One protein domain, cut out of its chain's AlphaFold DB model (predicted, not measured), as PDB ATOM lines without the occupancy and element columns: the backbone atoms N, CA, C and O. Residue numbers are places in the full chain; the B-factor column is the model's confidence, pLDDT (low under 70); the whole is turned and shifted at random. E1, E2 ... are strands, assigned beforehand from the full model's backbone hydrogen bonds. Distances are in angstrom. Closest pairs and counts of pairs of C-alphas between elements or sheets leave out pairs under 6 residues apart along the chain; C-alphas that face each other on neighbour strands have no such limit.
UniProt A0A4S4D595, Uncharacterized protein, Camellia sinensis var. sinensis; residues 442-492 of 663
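This is residues 442 to 492 of the 663 residues of an uncharacterized protein of Camellia sinensis var. sinensis (UniProt A0A4S4D595). With little regular structure, this is a small sheet of three strands, E1, E2 and E3, with an arm, residues 443 to 449, sticking out at one end and a long winding tail, residues 477 to 492, at the other. The printed part has 51 residues, under half of them in named elements; it is all strand, in the order E1, E2, E3 along the chain and across the antiparallel sheet. It is only just extended, close to loose, with a radius of gyration of the C-alphas of 14.8 A and spans of 44 by 22 by 15 A.

E1, residues 453 to 457, begins at C-alpha (3.054, -36.237, 28.369) and is 13.8 A long. E2 is residues 464 to 468, 13.6 A. E3, residues 471 to 476, 15.6 A, ends at C-alpha (-0.836, -26.407, 39.217).

The strands form a meander, each the antiparallel neighbour of the one before. Hairpin E1 and E2 has N 456 and O 465 within hydrogen-bond range, 2.9 A. Hairpin E2 and E3 has N 476 and O 464 at 2.8 A.

The C-alphas farthest apart, Gly 445 and Arg 479, are 45.1 A apart. The printed part has no cut and no long link. Residues 470 to 471 and 482 have pLDDT under 70.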
ATOM      1  N   SER A 442       1.806 -35.440  12.268       83.62
ATOM      2  CA  SER A 442       1.702 -36.806  11.742       83.62
ATOM      3  C   SER A 442       1.007 -36.855  10.377       83.62
ATOM      4  O   SER A 442      -0.105 -36.347  10.212       83.62
ATOM      5  N   ILE A 443       1.650 -37.505   9.403       84.50
ATOM      6  CA  ILE A 443       1.145 -37.668   8.034       84.50
ATOM      7  C   ILE A 443       0.510 -39.066   7.900       84.50
ATOM      8  O   ILE A 443       1.214 -40.056   8.107       84.50
ATOM      9  N   PRO A 444      -0.781 -39.190   7.522       82.25
ATOM     10  CA  PRO A 444      -1.449 -40.488   7.422       82.25
ATOM     11  C   PRO A 444      -0.749 -41.470   6.467       82.25
ATOM     12  O   PRO A 444      -0.613 -41.211   5.270       82.25
ATOM     13  N   GLY A 445      -0.349 -42.619   7.008       83.12
ATOM     14  CA  GLY A 445       0.372 -43.701   6.334       83.12
ATOM     15  C   GLY A 445       1.892 -43.687   6.532       83.12
ATOM     16  O   GLY A 445       2.544 -44.688   6.213       83.12
ATOM     17  N   GLU A 446       2.458 -42.607   7.076       85.88
ATOM     18  CA  GLU A 446       3.867 -42.524   7.482       85.88
ATOM     19  C   GLU A 446       4.047 -42.910   8.965       85.88
ATOM     20  O   GLU A 446       3.102 -43.335   9.628       85.88
ATOM     21  N   THR A 447       5.269 -42.829   9.498       82.88
ATOM     22  CA  THR A 447       5.484 -42.998  10.944       82.88
ATOM     23  C   THR A 447       4.877 -41.791  11.675       82.88
ATOM     24  O   THR A 447       5.226 -40.662  11.323       82.88
ATOM     25  N   PRO A 448       3.993 -41.985  12.669       83.50
ATOM     26  CA  PRO A 448       3.415 -40.882  13.430       83.50
ATOM     27  C   PRO A 448       4.475 -40.184  14.291       83.50
ATOM     28  O   PRO A 448       5.431 -40.805  14.759       83.50
ATOM     29  N   ILE A 449       4.273 -38.890  14.527       82.12
ATOM     30  CA  ILE A 449       5.019 -38.104  15.511       82.12
ATOM     31  C   ILE A 449       4.242 -38.156  16.827       82.12
ATOM     32  O   ILE A 449       3.024 -37.967  16.850       82.12
ATOM     33  N   GLU A 450       4.946 -38.423  17.922       83.38
ATOM     34  CA  GLU A 450       4.350 -38.661  19.237       83.38
ATOM     35  C   GLU A 450       4.732 -37.574  20.244       83.38
ATOM     36  O   GLU A 450       5.858 -37.078  20.257       83.38
ATOM     37  N   LEU A 451       3.797 -37.249  21.138       82.69
ATOM     38  CA  LEU A 451       4.005 -36.320  22.244       82.69
ATOM     39  C   LEU A 451       3.883 -37.071  23.576       82.69
ATOM     40  O   LEU A 451       2.780 -37.331  24.052       82.69
ATOM     41  N   GLU A 452       5.016 -37.411  24.193       83.94
ATOM     42  CA  GLU A 452       5.033 -37.985  25.542       83.94
ATOM     43  C   GLU A 452       4.655 -36.912  26.576       83.94
ATOM     44  O   GLU A 452       5.350 -35.903  26.711       83.94
ATOM     45  N   ILE A 453       3.573 -37.138  27.325       88.94
ATOM     46  CA  ILE A 453       3.054 -36.237  28.369       88.94
ATOM     47  C   ILE A 453       2.674 -36.997  29.637       88.94
ATOM     48  O   ILE A 453       2.168 -38.117  29.582       88.94
ATOM     49  N   TYR A 454       2.835 -36.349  30.792       90.81
ATOM     50  CA  TYR A 454       2.303 -36.842  32.064       90.81
ATOM     51  C   TYR A 454       1.844 -35.723  32.998       90.81
ATOM     52  O   TYR A 454       2.368 -34.606  32.995       90.81
ATOM     53  N   ILE A 455       0.880 -36.072  33.852       92.62
ATOM     54  CA  ILE A 455       0.369 -35.238  34.940       92.62
ATOM     55  C   ILE A 455       0.582 -36.005  36.254       92.62
ATOM     56  O   ILE A 455       0.024 -37.083  36.448       92.62
ATOM     57  N   LEU A 456       1.423 -35.475  37.148       90.69
ATOM     58  CA  LEU A 456       1.908 -36.167  38.352       90.69
ATOM     59  C   LEU A 456       1.696 -35.323  39.608       90.69
ATOM     60  O   LEU A 456       2.144 -34.180  39.659       90.69
ATOM     61  N   GLN A 457       1.092 -35.878  40.663       90.25
ATOM     62  CA  GLN A 457       1.049 -35.179  41.949       90.25
ATOM     63  C   GLN A 457       2.352 -35.365  42.736       90.25
ATOM     64  O   GLN A 457       2.778 -36.483  43.022       90.25
ATOM     65  N   ASP A 458       2.935 -34.253  43.173       89.50
ATOM     66  CA  ASP A 458       3.937 -34.224  44.232       89.50
ATOM     67  C   ASP A 458       3.243 -34.468  45.579       89.50
ATOM     68  O   ASP A 458       2.587 -33.587  46.136       89.50
ATOM     69  N   LEU A 459       3.370 -35.684  46.109       88.06
ATOM     70  CA  LEU A 459       2.695 -36.106  47.341       88.06
ATOM     71  C   LEU A 459       3.170 -35.349  48.599       88.06
ATOM     72  O   LEU A 459       2.476 -35.385  49.615       88.06
ATOM     73  N   ALA A 460       4.310 -34.647  48.559       88.62
ATOM     74  CA  ALA A 460       4.833 -33.908  49.711       88.62
ATOM     75  C   ALA A 460       4.153 -32.542  49.910       88.62
ATOM     76  O   ALA A 460       4.130 -32.022  51.027       88.62
ATOM     77  N   ASN A 461       3.588 -31.950  48.851       89.31
ATOM     78  CA  ASN A 461       2.910 -30.644  48.908       89.31
ATOM     79  C   ASN A 461       1.539 -30.601  48.199       89.31
ATOM     80  O   ASN A 461       0.794 -29.635  48.375       89.31
ATOM     81  N   GLY A 462       1.175 -31.644  47.452       87.94
ATOM     82  CA  GLY A 462      -0.077 -31.798  46.707       87.94
ATOM     83  C   GLY A 462      -0.177 -30.983  45.414       87.94
ATOM     84  O   GLY A 462      -1.272 -30.881  44.860       87.94
ATOM     85  N   ASN A 463       0.915 -30.373  44.945       90.81
ATOM     86  CA  ASN A 463       0.962 -29.710  43.640       90.81
ATOM     87  C   ASN A 463       0.945 -30.755  42.518       90.81
ATOM     88  O   ASN A 463       1.551 -31.816  42.649       90.81
ATOM     89  N   TRP A 464       0.297 -30.440  41.399       92.38
ATOM     90  CA  TRP A 464       0.257 -31.318  40.227       92.38
ATOM     91  C   TRP A 464       1.185 -30.788  39.147       92.38
ATOM     92  O   TRP A 464       0.972 -29.690  38.647       92.38
ATOM     93  N   TRP A 465       2.211 -31.553  38.803       91.56
ATOM     94  CA  TRP A 465       3.186 -31.236  37.771       91.56
ATOM     95  C   TRP A 465       2.716 -31.710  36.398       91.56
ATOM     96  O   TRP A 465       2.217 -32.825  36.270       91.56
ATOM     97  N   LEU A 466       2.934 -30.876  35.386       90.50
ATOM     98  CA  LEU A 466       2.935 -31.251  33.976       90.50
ATOM     99  C   LEU A 466       4.378 -31.522  33.549       90.50
ATOM    100  O   LEU A 466       5.260 -30.693  33.803       90.50
ATOM    101  N   GLY A 467       4.607 -32.628  32.851       84.69
ATOM    102  CA  GLY A 467       5.842 -32.856  32.108       84.69
ATOM    103  C   GLY A 467       5.590 -33.300  30.674       84.69
ATOM    104  O   GLY A 467       4.527 -33.831  30.350       84.69
ATOM    105  N   VAL A 468       6.588 -33.032  29.835       79.31
ATOM    106  CA  VAL A 468       6.686 -33.445  28.432       79.31
ATOM    107  C   VAL A 468       8.022 -34.162  28.274       79.31
ATOM    108  O   VAL A 468       9.069 -33.595  28.609       79.31
ATOM    109  N   ALA A 469       7.983 -35.410  27.807       74.31
ATOM    110  CA  ALA A 469       9.128 -36.319  27.784       74.31
ATOM    111  C   ALA A 469       9.950 -36.247  29.096       74.31
ATOM    112  O   ALA A 469       9.408 -36.249  30.205       74.31
ATOM    113  N   ASN A 470      11.272 -36.100  29.008       69.94
ATOM    114  CA  ASN A 470      12.175 -36.072  30.165       69.94
ATOM    115  C   ASN A 470      12.134 -34.777  31.023       69.94
ATOM    116  O   ASN A 470      12.976 -34.610  31.916       69.94
ATOM    117  N   THR A 471      11.179 -33.859  30.795       69.12
ATOM    118  CA  THR A 471      11.162 -32.517  31.412       69.12
ATOM    119  C   THR A 471       9.830 -32.145  32.076       69.12
ATOM    120  O   THR A 471       8.798 -32.013  31.426       69.12
ATOM    121  N   ASN A 472       9.880 -31.848  33.383       76.81
ATOM    122  CA  ASN A 472       8.798 -31.178  34.116       76.81
ATOM    123  C   ASN A 472       8.709 -29.701  33.685       76.81
ATOM    124  O   ASN A 472       9.604 -28.923  34.019       76.81
ATOM    125  N   LEU A 473       7.634 -29.301  33.001       80.25
ATOM    126  CA  LEU A 473       7.454 -27.934  32.484       80.25
ATOM    127  C   LEU A 473       6.905 -26.951  33.531       80.25
ATOM    128  O   LEU A 473       7.205 -25.760  33.491       80.25
ATOM    129  N   GLY A 474       6.082 -27.421  34.468       82.81
ATOM    130  CA  GLY A 474       5.443 -26.559  35.466       82.81
ATOM    131  C   GLY A 474       4.436 -27.306  36.334       82.81
ATOM    132  O   GLY A 474       4.315 -28.524  36.230       82.81
ATOM    133  N   PHE A 475       3.711 -26.591  37.200       91.44
ATOM    134  CA  PHE A 475       2.724 -27.209  38.089       91.44
ATOM    135  C   PHE A 475       1.505 -26.331  38.392       91.44
ATOM    136  O   PHE A 475       1.611 -25.112  38.535       91.44
ATOM    137  N   TRP A 476       0.355 -26.977  38.592       92.81
ATOM    138  CA  TRP A 476      -0.836 -26.407  39.217       92.81
ATOM    139  C   TRP A 476      -0.696 -26.485  40.748       92.81
ATOM    140  O   TRP A 476      -0.614 -27.586  41.306       92.81
ATOM    141  N   PRO A 477      -0.657 -25.348  41.470       91.75
ATOM    142  CA  PRO A 477      -0.501 -25.371  42.921       91.75
ATOM    143  C   PRO A 477      -1.723 -25.963  43.640       91.75
ATOM    144  O   PRO A 477      -2.849 -25.566  43.340       91.75
ATOM    145  N   LYS A 478      -1.531 -26.783  44.687       90.62
ATOM    146  CA  LYS A 478      -2.630 -27.372  45.496       90.62
ATOM    147  C   LYS A 478      -3.709 -26.345  45.882       90.62
ATOM    148  O   LYS A 478      -4.898 -26.632  45.836       90.62
ATOM    149  N   ARG A 479      -3.290 -25.114  46.211       88.81
ATOM    150  CA  ARG A 479      -4.161 -24.000  46.635       88.81
ATOM    151  C   ARG A 479      -5.182 -23.507  45.595       88.81
ATOM    152  O   ARG A 479      -6.120 -22.834  46.001       88.81
ATOM    153  N   ILE A 480      -5.000 -23.771  44.294       90.81
ATOM    154  CA  ILE A 480      -5.998 -23.410  43.260       90.81
ATOM    155  C   ILE A 480      -6.956 -24.566  42.940       90.81
ATOM    156  O   ILE A 480      -8.011 -24.349  42.353       90.81
ATOM    157  N   LEU A 481      -6.621 -25.785  43.364       87.94
ATOM    158  CA  LEU A 481      -7.394 -26.999  43.120       87.94
ATOM    159  C   LEU A 481      -8.410 -27.202  44.252       87.94
ATOM    160  O   LEU A 481      -8.302 -28.139  45.033       87.94
ATOM    161  N   GLY A 482      -9.384 -26.294  44.367       66.31
ATOM    162  CA  GLY A 482     -10.333 -26.187  45.492       66.31
ATOM    163  C   GLY A 482     -11.356 -27.327  45.665       66.31
ATOM    164  O   GLY A 482     -12.450 -27.081  46.165       66.31
ATOM    165  N   GLY A 483     -11.036 -28.550  45.239       74.19
ATOM    166  CA  GLY A 483     -11.902 -29.730  45.273       74.19
ATOM    167  C   GLY A 483     -11.097 -31.029  45.384       74.19
ATOM    168  O   GLY A 483     -10.050 -31.060  46.028       74.19
ATOM    169  N   GLY A 484     -11.568 -32.110  44.748       78.19
ATOM    170  CA  GLY A 484     -10.980 -33.455  44.880       78.19
ATOM    171  C   GLY A 484      -9.471 -33.529  44.604       78.19
ATOM    172  O   GLY A 484      -8.745 -34.131  45.390       78.19
ATOM    173  N   LEU A 485      -8.991 -32.824  43.571       85.81
ATOM    174  CA  LEU A 485      -7.573 -32.773  43.181       85.81
ATOM    175  C   LEU A 485      -6.652 -32.051  44.187       85.81
ATOM    176  O   LEU A 485      -5.436 -32.087  44.023       85.81
ATOM    177  N   ALA A 486      -7.166 -31.441  45.262       79.31
ATOM    178  CA  ALA A 486      -6.312 -31.105  46.406       79.31
ATOM    179  C   ALA A 486      -5.729 -32.369  47.064       79.31
ATOM    180  O   ALA A 486      -4.664 -32.308  47.678       79.31
ATOM    181  N   ASN A 487      -6.425 -33.501  46.946       81.56
ATOM    182  CA  ASN A 487      -5.973 -34.834  47.325       81.56
ATOM    183  C   ASN A 487      -5.587 -35.588  46.037       81.56
ATOM    184  O   ASN A 487      -4.904 -35.016  45.194       81.56
ATOM    185  N   LEU A 488      -6.004 -36.844  45.875       86.75
ATOM    186  CA  LEU A 488      -5.698 -37.669  44.703       86.75
ATOM    187  C   LEU A 488      -6.760 -37.527  43.599       86.75
ATOM    188  O   LEU A 488      -7.905 -37.162  43.868       86.75
ATOM    189  N   ALA A 489      -6.395 -37.880  42.366       89.56
ATOM    190  CA  ALA A 489      -7.362 -38.089  41.292       89.56
ATOM    191  C   ALA A 489      -8.178 -39.372  41.535       89.56
ATOM    192  O   ALA A 489      -7.641 -40.386  41.980       89.56
ATOM    193  N   SER A 490      -9.475 -39.327  41.224       88.69
ATOM    194  CA  SER A 490     -10.398 -40.474  41.283       88.69
ATOM    195  C   SER A 490     -10.859 -40.953  39.902       88.69
ATOM    196  O   SER A 490     -11.696 -41.844  39.808       88.69
ATOM    197  N   HIS A 491     -10.373 -40.308  38.843       88.94
ATOM    198  CA  HIS A 491     -10.712 -40.549  37.447       88.94
ATOM    199  C   HIS A 491      -9.591 -39.974  36.571       88.94
ATOM    200  O   HIS A 491      -8.962 -38.981  36.949       88.94
ATOM    201  N   ALA A 492      -9.360 -40.610  35.430       90.88
ATOM    202  CA  ALA A 492      -8.572 -40.119  34.311       90.88
ATOM    203  C   ALA A 492      -9.221 -40.658  33.030       90.88
ATOM    204  O   ALA A 492      -9.884 -41.699  33.069       90.88
TER     205      ALA A 492